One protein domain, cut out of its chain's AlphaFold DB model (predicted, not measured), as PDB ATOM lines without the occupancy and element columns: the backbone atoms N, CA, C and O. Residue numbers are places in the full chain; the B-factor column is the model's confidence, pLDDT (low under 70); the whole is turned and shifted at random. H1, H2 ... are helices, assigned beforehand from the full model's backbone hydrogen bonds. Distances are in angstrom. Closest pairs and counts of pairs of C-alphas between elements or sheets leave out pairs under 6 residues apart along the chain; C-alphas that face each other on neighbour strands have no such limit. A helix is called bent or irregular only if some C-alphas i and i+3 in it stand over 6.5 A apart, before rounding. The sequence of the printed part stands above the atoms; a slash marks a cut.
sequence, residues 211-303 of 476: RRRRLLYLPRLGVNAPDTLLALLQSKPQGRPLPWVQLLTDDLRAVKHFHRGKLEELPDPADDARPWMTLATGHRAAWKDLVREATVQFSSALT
ATOM      1  N   ARG A 211     126.156 160.110 141.943       95.88
ATOM      2  CA  ARG A 211     125.234 159.915 140.813       95.88
ATOM      3  C   ARG A 211     125.924 160.193 139.479       95.88
ATOM      4  O   ARG A 211     125.916 159.345 138.589       95.88
ATOM      5  N   ARG A 212     126.596 161.345 139.359       97.00
ATOM      6  CA  ARG A 212     127.364 161.726 138.163       97.00
ATOM      7  C   ARG A 212     128.371 160.649 137.787       97.00
ATOM      8  O   ARG A 212     128.432 160.234 136.635       97.00
ATOM      9  N   ARG A 213     129.153 160.170 138.753       97.25
ATOM     10  CA  ARG A 213     130.178 159.146 138.520       97.25
ATOM     11  C   ARG A 213     129.590 157.803 138.118       97.25
ATOM     12  O   ARG A 213     130.111 157.190 137.193       97.25
ATOM     13  N   ARG A 214     128.491 157.374 138.740       97.56
ATOM     14  CA  ARG A 214     127.782 156.141 138.367       97.56
ATOM     15  C   ARG A 214     127.268 156.200 136.927       97.56
ATOM     16  O   ARG A 214     127.499 155.274 136.155       97.56
ATOM     17  N   LEU A 215     126.663 157.322 136.539       97.94
ATOM     18  CA  LEU A 215     126.185 157.560 135.174       97.94
ATOM     19  C   LEU A 215     127.334 157.617 134.154       97.94
ATOM     20  O   LEU A 215     127.228 157.059 133.064       97.94
ATOM     21  N   LEU A 216     128.462 158.244 134.500       97.75
ATOM     22  CA  LEU A 216     129.655 158.273 133.643       97.75
ATOM     23  C   LEU A 216     130.383 156.922 133.574       97.75
ATOM     24  O   LEU A 216     131.142 156.686 132.634       97.75
ATOM     25  N   TYR A 217     130.146 156.027 134.532       97.62
ATOM     26  CA  TYR A 217     130.662 154.661 134.512       97.62
ATOM     27  C   TYR A 217     129.848 153.736 133.595       97.62
ATOM     28  O   TYR A 217     130.386 152.753 133.082       97.62
ATOM     29  N   LEU A 218     128.582 154.069 133.318       97.06
ATOM     30  CA  LEU A 218     127.680 153.251 132.504       97.06
ATOM     31  C   LEU A 218     128.243 152.885 131.109       97.06
ATOM     32  O   LEU A 218     128.274 151.695 130.799       97.06
ATOM     33  N   PRO A 219     128.784 153.819 130.294       97.62
ATOM     34  CA  PRO A 219     129.393 153.462 129.008       97.62
ATOM     35  C   PRO A 219     130.569 152.488 129.136       97.62
ATOM     36  O   PRO A 219     130.810 151.671 128.249       97.62
ATOM     37  N   ARG A 220     131.337 152.583 130.231       96.75
ATOM     38  CA  ARG A 220     132.476 151.693 130.477       96.75
ATOM     39  C   ARG A 220     131.997 150.278 130.765       96.75
ATOM     40  O   ARG A 220     132.622 149.343 130.267       96.75
ATOM     41  N   LEU A 221     130.911 150.146 131.525       95.31
ATOM     42  CA  LEU A 221     130.245 148.874 131.774       95.31
ATOM     43  C   LEU A 221     129.730 148.276 130.456       95.31
ATOM     44  O   LEU A 221     130.053 147.138 130.152       95.31
ATOM     45  N   GLY A 222     129.031 149.057 129.630       95.00
ATOM     46  CA  GLY A 222     128.482 148.567 128.361       95.00
ATOM     47  C   GLY A 222     129.520 148.079 127.348       95.00
ATOM     48  O   GLY A 222     129.201 147.230 126.528       95.00
ATOM     49  N   VAL A 223     130.751 148.602 127.394       96.44
ATOM     50  CA  VAL A 223     131.811 148.220 126.441       96.44
ATOM     51  C   VAL A 223     132.778 147.172 126.989       96.44
ATOM     52  O   VAL A 223     133.289 146.374 126.215       96.44
ATOM     53  N   ASN A 224     133.063 147.174 128.295       96.44
ATOM     54  CA  ASN A 224     134.146 146.354 128.855       96.44
ATOM     55  C   ASN A 224     133.690 145.349 129.919       96.44
ATOM     56  O   ASN A 224     134.533 144.627 130.454       96.44
ATOM     57  N   ALA A 225     132.414 145.341 130.314       94.38
ATOM     58  CA  ALA A 225     131.956 144.393 131.321       94.38
ATOM     59  C   ALA A 225     131.943 142.972 130.745       94.38
ATOM     60  O   ALA A 225     131.379 142.766 129.674       94.38
ATOM     61  N   PRO A 226     132.494 141.982 131.465       95.12
ATOM     62  CA  PRO A 226     132.295 140.583 131.117       95.12
ATOM     63  C   PRO A 226     130.807 140.217 131.131       95.12
ATOM     64  O   PRO A 226     130.063 140.700 131.990       95.12
ATOM     65  N   ASP A 227     130.394 139.286 130.269       93.12
ATOM     66  CA  ASP A 227     129.004 138.811 130.198       93.12
ATOM     67  C   ASP A 227     128.492 138.298 131.546       93.12
ATOM     68  O   ASP A 227     127.341 138.514 131.911       93.12
ATOM     69  N   THR A 228     129.368 137.686 132.346       92.06
ATOM     70  CA  THR A 228     129.039 137.216 133.697       92.06
ATOM     71  C   THR A 228     128.682 138.356 134.649       92.06
ATOM     72  O   THR A 228     127.786 138.205 135.479       92.06
ATOM     73  N   LEU A 229     129.341 139.513 134.527       92.31
ATOM     74  CA  LEU A 229     129.006 140.707 135.298       92.31
ATOM     75  C   LEU A 229     127.688 141.313 134.808       92.31
ATOM     76  O   LEU A 229     126.858 141.690 135.631       92.31
ATOM     77  N   LEU A 230     127.470 141.382 133.493       93.12
ATOM     78  CA  LEU A 230     126.212 141.880 132.928       93.12
ATOM     79  C   LEU A 230     125.025 141.002 133.340       93.12
ATOM     80  O   LEU A 230     124.020 141.528 133.813       93.12
ATOM     81  N   ALA A 231     125.174 139.679 133.264       92.81
ATOM     82  CA  ALA A 231     124.178 138.720 133.733       92.81
ATOM     83  C   ALA A 231     123.900 138.878 135.236       92.81
ATOM     84  O   ALA A 231     122.743 138.866 135.658       92.81
ATOM     85  N   LEU A 232     124.938 139.097 136.055       92.62
ATOM     86  CA  LEU A 232     124.768 139.371 137.483       92.62
ATOM     87  C   LEU A 232     123.981 140.667 137.724       92.62
ATOM     88  O   LEU A 232     123.084 140.684 138.562       92.62
ATOM     89  N   LEU A 233     124.275 141.738 136.988       93.50
ATOM     90  CA  LEU A 233     123.559 143.012 137.114       93.50
ATOM     91  C   LEU A 233     122.107 142.923 136.625       93.50
ATOM     92  O   LEU A 233     121.242 143.617 137.151       93.50
ATOM     93  N   GLN A 234     121.823 142.051 135.659       92.56
ATOM     94  CA  GLN A 234     120.462 141.754 135.204       92.56
ATOM     95  C   GLN A 234     119.706 140.823 136.163       92.56
ATOM     96  O   GLN A 234     118.476 140.750 136.111       92.56
ATOM     97  N   SER A 235     120.417 140.111 137.044       93.81
ATOM     98  CA  SER A 235     119.793 139.198 137.994       93.81
ATOM     99  C   SER A 235     118.915 139.947 139.000       93.81
ATOM    100  O   SER A 235     119.232 141.049 139.457       93.81
ATOM    101  N   LYS A 236     117.790 139.323 139.355       93.69
ATOM    102  CA  LYS A 236     116.832 139.846 140.332       93.69
ATOM    103  C   LYS A 236     116.697 138.870 141.500       93.69
ATOM    104  O   LYS A 236     115.703 138.137 141.561       93.69
ATOM    105  N   PRO A 237     117.692 138.781 142.403       88.56
ATOM    106  CA  PRO A 237     117.570 137.919 143.570       88.56
ATOM    107  C   PRO A 237     116.314 138.313 144.357       88.56
ATOM    108  O   PRO A 237     116.095 139.486 144.651       88.56
ATOM    109  N   GLN A 238     115.459 137.331 144.659       89.50
ATOM    110  CA  GLN A 238     114.172 137.556 145.337       89.50
ATOM    111  C   GLN A 238     113.238 138.528 144.582       89.50
ATOM    112  O   GLN A 238     112.452 139.250 145.192       89.50
ATOM    113  N   GLY A 239     113.348 138.582 143.250       93.19
ATOM    114  CA  GLY A 239     112.529 139.443 142.395       93.19
ATOM    115  C   GLY A 239     112.912 140.925 142.422       93.19
ATOM    116  O   GLY A 239     112.251 141.726 141.766       93.19
ATOM    117  N   ARG A 240     113.976 141.312 143.139       93.44
ATOM    118  CA  ARG A 240     114.420 142.709 143.254       93.44
ATOM    119  C   ARG A 240     115.747 142.933 142.531       93.44
ATOM    120  O   ARG A 240     116.611 142.061 142.604       93.44
ATOM    121  N   PRO A 241     115.940 144.079 141.854       94.38
ATOM    122  CA  PRO A 241     117.236 144.421 141.283       94.38
ATOM    123  C   PRO A 241     118.282 144.589 142.390       94.38
ATOM    124  O   PRO A 241     117.959 144.925 143.534       94.38
ATOM    125  N   LEU A 242     119.553 144.391 142.042       93.31
ATOM    126  CA  LEU A 242     120.652 144.668 142.964       93.31
ATOM    127  C   LEU A 242     120.626 146.145 143.411       93.31
ATOM    128  O   LEU A 242     120.316 147.014 142.592       93.31
ATOM    129  N   PRO A 243     121.019 146.473 144.659       93.81
ATOM    130  CA  PRO A 243     120.965 147.847 145.169       93.81
ATOM    131  C   PRO A 243     121.675 148.871 144.274       93.81
ATOM    132  O   PRO A 243     121.170 149.969 144.059       93.81
ATOM    133  N   TRP A 244     122.823 148.505 143.696       95.31
ATOM    134  CA  TRP A 244     123.542 149.375 142.763       95.31
ATOM    135  C   TRP A 244     122.767 149.626 141.457       95.31
ATOM    136  O   TRP A 244     122.776 150.743 140.946       95.31
ATOM    137  N   VAL A 245     122.074 148.606 140.938       96.62
ATOM    138  CA  VAL A 245     121.250 148.695 139.718       96.62
ATOM    139  C   VAL A 245     120.023 149.561 139.968       96.62
ATOM    140  O   VAL A 245     119.671 150.372 139.115       96.62
ATOM    141  N   GLN A 246     119.417 149.452 141.153       96.38
ATOM    142  CA  GLN A 246     118.335 150.342 141.568       96.38
ATOM    143  C   GLN A 246     118.803 151.804 141.590       96.38
ATOM    144  O   GLN A 246     118.176 152.647 140.959       96.38
ATOM    145  N   LEU A 247     119.953 152.087 142.218       95.94
ATOM    146  CA  LEU A 247     120.536 153.434 142.226       95.94
ATOM    147  C   LEU A 247     120.788 153.956 140.809       95.94
ATOM    148  O   LEU A 247     120.426 155.083 140.504       95.94
ATOM    149  N   LEU A 248     121.367 153.136 139.928       97.44
ATOM    150  CA  LEU A 248     121.580 153.512 138.531       97.44
ATOM    151  C   LEU A 248     120.258 153.793 137.802       97.44
ATOM    152  O   LEU A 248     120.173 154.757 137.052       97.44
ATOM    153  N   THR A 249     119.231 152.981 138.033       97.50
ATOM    154  CA  THR A 249     117.897 153.168 137.445       97.50
ATOM    155  C   THR A 249     117.295 154.504 137.881       97.50
ATOM    156  O   THR A 249     116.815 155.271 137.048       97.50
ATOM    157  N   ASP A 250     117.380 154.826 139.172       96.25
ATOM    158  CA  ASP A 250     116.890 156.094 139.720       96.25
ATOM    159  C   ASP A 250     117.707 157.289 139.205       96.25
ATOM    160  O   ASP A 250     117.152 158.343 138.882       96.25
ATOM    161  N   ASP A 251     119.021 157.115 139.060       96.88
ATOM    162  CA  ASP A 251     119.921 158.099 138.463       96.88
ATOM    163  C   ASP A 251     119.545 158.370 136.988       96.88
ATOM    164  O   ASP A 251     119.475 159.530 136.574       96.88
ATOM    165  N   LEU A 252     119.233 157.328 136.204       97.94
ATOM    166  CA  LEU A 252     118.785 157.430 134.809       97.94
ATOM    167  C   LEU A 252     117.414 158.102 134.684       97.94
ATOM    168  O   LEU A 252     117.241 158.987 133.847       97.94
ATOM    169  N   ARG A 253     116.454 157.756 135.550       97.00
ATOM    170  CA  ARG A 253     115.146 158.435 135.613       97.00
ATOM    171  C   ARG A 253     115.296 159.921 135.896       97.00
ATOM    172  O   ARG A 253     114.609 160.733 135.281       97.00
ATOM    173  N   ALA A 254     116.218 160.289 136.782       95.06
ATOM    174  CA  ALA A 254     116.486 161.685 137.087       95.06
ATOM    175  C   ALA A 254     117.068 162.440 135.875       95.06
ATOM    176  O   ALA A 254     116.661 163.570 135.611       95.06
ATOM    177  N   VAL A 255     117.953 161.804 135.095       96.94
ATOM    178  CA  VAL A 255     118.443 162.354 133.815       96.94
ATOM    179  C   VAL A 255     117.307 162.473 132.794       96.94
ATOM    180  O   VAL A 255     117.187 163.522 132.161       96.94
ATOM    181  N   LYS A 256     116.443 161.451 132.667       97.12
ATOM    182  CA  LYS A 256     115.254 161.480 131.793       97.12
ATOM    183  C   LYS A 256     114.352 162.661 132.129       97.12
ATOM    184  O   LYS A 256     113.944 163.398 131.242       97.12
ATOM    185  N   HIS A 257     114.047 162.829 133.414       95.00
ATOM    186  CA  HIS A 257     113.159 163.873 133.901       95.00
ATOM    187  C   HIS A 257     113.714 165.269 133.607       95.00
ATOM    188  O   HIS A 257     112.984 166.122 133.108       95.00
ATOM    189  N   PHE A 258     115.007 165.487 133.861       95.69
ATOM    190  CA  PHE A 258     115.650 166.768 133.575       95.69
ATOM    191  C   PHE A 258     115.682 167.085 132.074       95.69
ATOM    192  O   PHE A 258     115.398 168.208 131.671       95.69
ATOM    193  N   HIS A 259     115.959 166.082 131.235       96.38
ATOM    194  CA  HIS A 259     116.007 166.215 129.776       96.38
ATOM    195  C   HIS A 259     114.728 165.728 129.094       96.38
ATOM    196  O   HIS A 259     114.807 165.127 128.021       96.38
ATOM    197  N   ARG A 260     113.550 165.973 129.689       94.56
ATOM    198  CA  ARG A 260     112.281 165.405 129.199       94.56
ATOM    199  C   ARG A 260     112.091 165.614 127.696       94.56
ATOM    200  O   ARG A 260     111.848 164.645 127.001       94.56
ATOM    201  N   GLY A 261     112.327 166.821 127.180       95.62
ATOM    202  CA  GLY A 261     112.164 167.112 125.748       95.62
ATOM    203  C   GLY A 261     113.144 166.400 124.801       95.62
ATOM    204  O   GLY A 261     112.867 166.318 123.614       95.62
ATOM    205  N   LYS A 262     114.283 165.887 125.292       96.88
ATOM    206  CA  LYS A 262     115.274 165.156 124.475       96.88
ATOM    207  C   LYS A 262     115.187 163.639 124.640       96.88
ATOM    208  O   LYS A 262     115.651 162.912 123.772       96.88
ATOM    209  N   LEU A 263     114.682 163.166 125.782       97.75
ATOM    210  CA  LEU A 263     114.724 161.756 126.187       97.75
ATOM    211  C   LEU A 263     113.325 161.153 126.404       97.75
ATOM    212  O   LEU A 263     113.220 160.084 127.005       97.75
ATOM    213  N   GLU A 264     112.251 161.819 125.964       96.62
ATOM    214  CA  GLU A 264     110.864 161.359 126.160       96.62
ATOM    215  C   GLU A 264     110.620 159.975 125.547       96.62
ATOM    216  O   GLU A 264     110.017 159.121 126.196       96.62
ATOM    217  N   GLU A 265     111.176 159.744 124.354       97.25
ATOM    218  CA  GLU A 265     111.044 158.505 123.578       97.25
ATOM    219  C   GLU A 265     111.754 157.300 124.210       97.25
ATOM    220  O   GLU A 265     111.435 156.154 123.892       97.25
ATOM    221  N   LEU A 266     112.717 157.520 125.114       97.94
ATOM    222  CA  LEU A 266     113.393 156.410 125.782       97.94
ATOM    223  C   LEU A 266     112.444 155.741 126.785       97.94
ATOM    224  O   LEU A 266     111.791 156.442 127.558       97.94
ATOM    225  N   PRO A 267     112.391 154.402 126.867       98.00
ATOM    226  CA  PRO A 267     111.567 153.711 127.858       98.00
ATOM    227  C   PRO A 267     112.048 153.991 129.290       98.00
ATOM    228  O   PRO A 267     113.140 154.533 129.511       98.00
ATOM    229  N   ASP A 268     111.235 153.640 130.290       97.44
ATOM    230  CA  ASP A 268     111.717 153.640 131.673       97.44
ATOM    231  C   ASP A 268     112.909 152.666 131.788       97.44
ATOM    232  O   ASP A 268     112.820 151.528 131.314       97.44
ATOM    233  N   PRO A 269     114.038 153.082 132.389       97.12
ATOM    234  CA  PRO A 269     115.225 152.235 132.494       97.12
ATOM    235  C   PRO A 269     115.008 150.942 133.300       97.12
ATOM    236  O   PRO A 269     115.814 150.021 133.171       97.12
ATOM    237  N   ALA A 270     113.955 150.847 134.123       95.38
ATOM    238  CA  ALA A 270     113.581 149.610 134.812       95.38
ATOM    239  C   ALA A 270     112.897 148.587 133.890       95.38
ATOM    240  O   ALA A 270     112.989 147.385 134.162       95.38
ATOM    241  N   ASP A 271     112.232 149.063 132.834       95.75
ATOM    242  CA  ASP A 271     111.514 148.235 131.863       95.75
ATOM    243  C   ASP A 271     112.455 147.790 130.736       95.75
ATOM    244  O   ASP A 271     112.540 146.600 130.429       95.75
ATOM    245  N   ASP A 272     113.219 148.728 130.159       95.69
ATOM    246  CA  ASP A 272     114.239 148.423 129.150       95.69
ATOM    247  C   ASP A 272     115.462 149.350 129.249       95.69
ATOM    248  O   ASP A 272     115.450 150.515 128.851       95.69
ATOM    249  N   ALA A 273     116.574 148.799 129.738       94.88
ATOM    250  CA  ALA A 273     117.845 149.511 129.856       94.88
ATOM    251  C   ALA A 273     118.678 149.524 128.555       94.88
ATOM    252  O   ALA A 273     119.694 150.222 128.490       94.88
ATOM    253  N   ARG A 274     118.306 148.764 127.511       95.56
ATOM    254  CA  ARG A 274     119.123 148.637 126.284       95.56
ATOM    255  C   ARG A 274     119.225 149.946 125.493       95.56
ATOM    256  O   ARG A 274     120.348 150.281 125.101       95.56
ATOM    257  N   PRO A 275     118.147 150.733 125.295       97.81
ATOM    258  CA  PRO A 275     118.250 152.032 124.624       97.81
ATOM    259  C   PRO A 275     119.153 153.009 125.383       97.81
ATOM    260  O   PRO A 275     119.971 153.699 124.779       97.81
ATOM    261  N   TRP A 276     119.089 152.995 126.719       97.75
ATOM    262  CA  TRP A 276     119.961 153.792 127.586       97.75
ATOM    263  C   TRP A 276     121.431 153.410 127.436       97.75
ATOM    264  O   TRP A 276     122.289 154.283 127.304       97.75
ATOM    265  N   MET A 277     121.725 152.107 127.416       96.81
ATOM    266  CA  MET A 277     123.083 151.621 127.191       96.81
ATOM    267  C   MET A 277     123.586 152.015 125.801       96.81
ATOM    268  O   MET A 277     124.709 152.491 125.687       96.81
ATOM    269  N   THR A 278     122.747 151.879 124.771       97.50
ATOM    270  CA  THR A 278     123.073 152.243 123.383       97.50
ATOM    271  C   THR A 278     123.385 153.732 123.257       97.50
ATOM    272  O   THR A 278     124.397 154.098 122.662       97.50
ATOM    273  N   LEU A 279     122.584 154.598 123.885       98.06
ATOM    274  CA  LEU A 279     122.851 156.035 123.946       98.06
ATOM    275  C   LEU A 279     124.189 156.324 124.644       98.06
ATOM    276  O   LEU A 279     125.026 157.062 124.120       98.06
ATOM    277  N   ALA A 280     124.406 155.725 125.816       97.94
ATOM    278  CA  ALA A 280     125.588 155.963 126.636       97.94
ATOM    279  C   ALA A 280     126.884 155.487 125.952       97.94
ATOM    280  O   ALA A 280     127.917 156.160 126.033       97.94
ATOM    281  N   THR A 281     126.852 154.339 125.267       97.75
ATOM    282  CA  THR A 281     128.020 153.754 124.591       97.75
ATOM    283  C   THR A 281     128.249 154.325 123.195       97.75
ATOM    284  O   THR A 281     129.403 154.603 122.865       97.75
ATOM    285  N   GLY A 282     127.186 154.532 122.408       97.88
ATOM    286  CA  GLY A 282     127.240 155.017 121.026       97.88
ATOM    287  C   GLY A 282     127.468 156.524 120.906       97.88
ATOM    288  O   GLY A 282     128.144 156.974 119.985       97.88
ATOM    289  N   HIS A 283     126.997 157.312 121.879       97.62
ATOM    290  CA  HIS A 283     127.096 158.776 121.861       97.62
ATOM    291  C   HIS A 283     127.788 159.324 123.117       97.62
ATOM    292  O   HIS A 283     127.275 160.209 123.797       97.62
ATOM    293  N   ARG A 284     128.994 158.824 123.434       97.06
ATOM    294  CA  ARG A 284     129.714 159.126 124.694       97.06
ATOM    295  C   ARG A 284     129.874 160.616 125.018       97.06
ATOM    296  O   ARG A 284     129.789 160.987 126.186       97.06
ATOM    297  N   ALA A 285     130.142 161.457 124.017       97.62
ATOM    298  CA  ALA A 285     130.284 162.901 124.217       97.62
ATOM    299  C   ALA A 285     128.947 163.533 124.632       97.62
ATOM    300  O   ALA A 285     128.864 164.130 125.703       97.62
ATOM    301  N   ALA A 286     127.886 163.277 123.859       97.62
ATOM    302  CA  ALA A 286     126.536 163.734 124.176       97.62
ATOM    303  C   ALA A 286     126.051 163.185 125.528       97.62
ATOM    304  O   ALA A 286     125.482 163.923 126.326       97.62
ATOM    305  N   TRP A 287     126.344 161.918 125.840       98.12
ATOM    306  CA  TRP A 287     126.049 161.319 127.143       98.12
ATOM    307  C   TRP A 287     126.720 162.078 128.292       98.12
ATOM    308  O   TRP A 287     126.075 162.420 129.284       98.12
ATOM    309  N   LYS A 288     128.016 162.384 128.155       97.94
ATOM    310  CA  LYS A 288     128.763 163.152 129.156       97.94
ATOM    311  C   LYS A 288     128.157 164.541 129.368       97.94
ATOM    312  O   LYS A 288     128.087 164.986 130.515       97.94
ATOM    313  N   ASP A 289     127.712 165.197 128.299       97.25
ATOM    314  CA  ASP A 289     127.070 166.510 128.370       97.25
ATOM    315  C   ASP A 289     125.696 166.436 129.056       97.25
ATOM    316  O   ASP A 289     125.466 167.174 130.015       97.25
ATOM    317  N   LEU A 290     124.844 165.471 128.681       97.50
ATOM    318  CA  LEU A 290     123.545 165.224 129.329       97.50
ATOM    319  C   LEU A 290     123.702 165.008 130.841       97.50
ATOM    320  O   LEU A 290     122.993 165.624 131.643       97.50
ATOM    321  N   VAL A 291     124.657 164.162 131.239       97.50
ATOM    322  CA  VAL A 291     124.944 163.874 132.650       97.50
ATOM    323  C   VAL A 291     125.476 165.117 133.369       97.50
ATOM    324  O   VAL A 291     125.052 165.397 134.493       97.50
ATOM    325  N   ARG A 292     126.380 165.886 132.746       95.00
ATOM    326  CA  ARG A 292     126.929 167.121 133.332       95.00
ATOM    327  C   ARG A 292     125.823 168.136 133.612       95.00
ATOM    328  O   ARG A 292     125.777 168.665 134.719       95.00
ATOM    329  N   GLU A 293     124.939 168.371 132.647       93.62
ATOM    330  CA  GLU A 293     123.835 169.330 132.768       93.62
ATOM    331  C   GLU A 293     122.842 168.914 133.863       93.62
ATOM    332  O   GLU A 293     122.530 169.712 134.747       93.62
ATOM    333  N   ALA A 294     122.441 167.637 133.893       93.38
ATOM    334  CA  ALA A 294     121.534 167.116 134.920       93.38
ATOM    335  C   ALA A 294     122.134 167.193 136.338       93.38
ATOM    336  O   ALA A 294     121.430 167.429 137.321       93.38
ATOM    337  N   THR A 295     123.458 167.051 136.461       87.62
ATOM    338  CA  THR A 295     124.127 167.054 137.770       87.62
ATOM    339  C   THR A 295     124.054 168.403 138.487       87.62
ATOM    340  O   THR A 295     123.956 168.442 139.716       87.62
ATOM    341  N   VAL A 296     124.049 169.511 137.742       81.06
ATOM    342  CA  VAL A 296     123.896 170.853 138.326       81.06
ATOM    343  C   VAL A 296     122.554 170.966 139.055       81.06
ATOM    344  O   VAL A 296     122.503 171.451 140.189       81.06
ATOM    345  N   GLN A 297     121.483 170.425 138.465       79.44
ATOM    346  CA  GLN A 297     120.161 170.406 139.086       79.44
ATOM    347  C   GLN A 297     120.133 169.526 140.344       79.44
ATOM    348  O   GLN A 297     119.604 169.954 141.374       79.44
ATOM    349  N   PHE A 298     120.753 168.338 140.314       79.06
ATOM    350  CA  PHE A 298     120.799 167.434 141.476       79.06
ATOM    351  C   PHE A 298     121.403 168.096 142.714       79.06
ATOM    352  O   PHE A 298     120.940 167.862 143.829       79.06
ATOM    353  N   SER A 299     122.407 168.957 142.531       73.38
ATOM    354  CA  SER A 299     123.013 169.683 143.647       73.38
ATOM    355  C   SER A 299     122.057 170.701 144.280       73.38
ATOM    356  O   SER A 299     122.122 170.912 145.487       73.38
ATOM    357  N   SER A 300     121.166 171.309 143.491       60.34
ATOM    358  CA  SER A 300     120.203 172.315 143.959       60.34
ATOM    359  C   SER A 300     118.960 171.728 144.642       60.34
ATOM    360  O   SER A 300     118.393 172.366 145.518       60.34
ATOM    361  N   ALA A 301     118.552 170.499 144.303       53.59
ATOM    362  CA  ALA A 301     117.333 169.883 144.845       53.59
ATOM    363  C   ALA A 301     117.487 169.350 146.288       53.59
ATOM    364  O   ALA A 301     116.514 169.233 147.029       53.59
ATOM    365  N   LEU A 302     118.718 169.061 146.723       49.28
ATOM    366  CA  LEU A 302     119.009 168.465 148.037       49.28
ATOM    367  C   LEU A 302     118.900 169.448 149.215       49.28
ATOM    368  O   LEU A 302     119.114 169.069 150.367       49.28
ATOM    369  N   THR A 303     118.553 170.713 148.961       42.59
ATOM    370  CA  THR A 303     118.341 171.710 150.021       42.59
ATOM    371  C   THR A 303     117.014 171.522 150.767       42.59
ATOM    372  O   THR A 303     116.897 172.004 151.890       42.59
TER     373      THR A 303
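Overview. This is residues 211 to 303 of the 476 residues of the protein "Hypothetical protein" of Polarella glacialis (UniProt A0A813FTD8). What shape do these atoms make? H6, the longest helix, and H1 run side by side in opposite directions, and H3 packs across them, its residues 248 to 252 on the beginning of H1 and its residues 254 to 258 on H6. H5 crosses H1 farther along, at residues 218 to 223, while H2 lies out at one end of the domain and short H4 near the last turns of H3. What is it made of, and how large is it? The printed part has 93 residues with six named helices, H1 to H6 in order along the chain, and no named strand: the class is all helix. It is compact, with a radius of gyration of the C-alphas of 13.2 A and spans of 35 by 29 by 24 A.

Arrangement. What does the longest helix meet? H6, residues 284 to 303, touches H1, residues 211 to 224, at a shallow tilt of 26 degrees, opposite ways; their closest C-alphas, Arg 212 and Thr 295, are 6.2 A apart. With residues 290 to 297 alone it touches residues 254 to 258 of H3, residues 243 to 258, about perpendicular at 88 degrees, closest at the C-alphas of Val 255 and Ala 294, 5.8 A. What else touches H1, the hub? H3 does, closest at the C-alphas of Arg 211 and Asp 251, 6.1 A, at a steep tilt of 69.8 degrees, only just short of about perpendicular. H5, residues 274 to 282, touches it about perpendicular at 84 degrees, with the C-alphas of Pro 219 and Thr 281 closest at 4.6 A. Where are the others? H2, residues 227 to 234, and H4, residues 260 to 263, are each close to but not clearly touching H3, with closest C-alphas Leu 233 and Val 245 at 6.7 A, and Lys 256 and Leu 263 at 5.6 A. How do the backbones run? Every O i to N i+4 pair is within hydrogen-bond range in H2, H3 and H5, against 11 of 16 in H6 and 8 of 10 in H1; H4 is too short for such a pair.

Along the chain. How long are the helices? From first to last C-alpha H6 measures 30.5 A, H3 22.8 A and H1 20.2 A; H1 is irregular, but only just, with C-alphas 216 and 219 6.7 A apart. Where are the anchor points? C-alpha 211 is at (125.234, 159.915, 140.813), and C-alpha 303 is at (118.341, 171.710, 150.021).

Size, cuts and confidence. How far does it reach? The two C-alphas farthest apart, those of Asp 227 and Thr 303, are 39.9 A apart. Is it continuous and confident? The printed part has no cut and no long link; its mean pLDDT is 93.1, with residues 300 to 303 under 70.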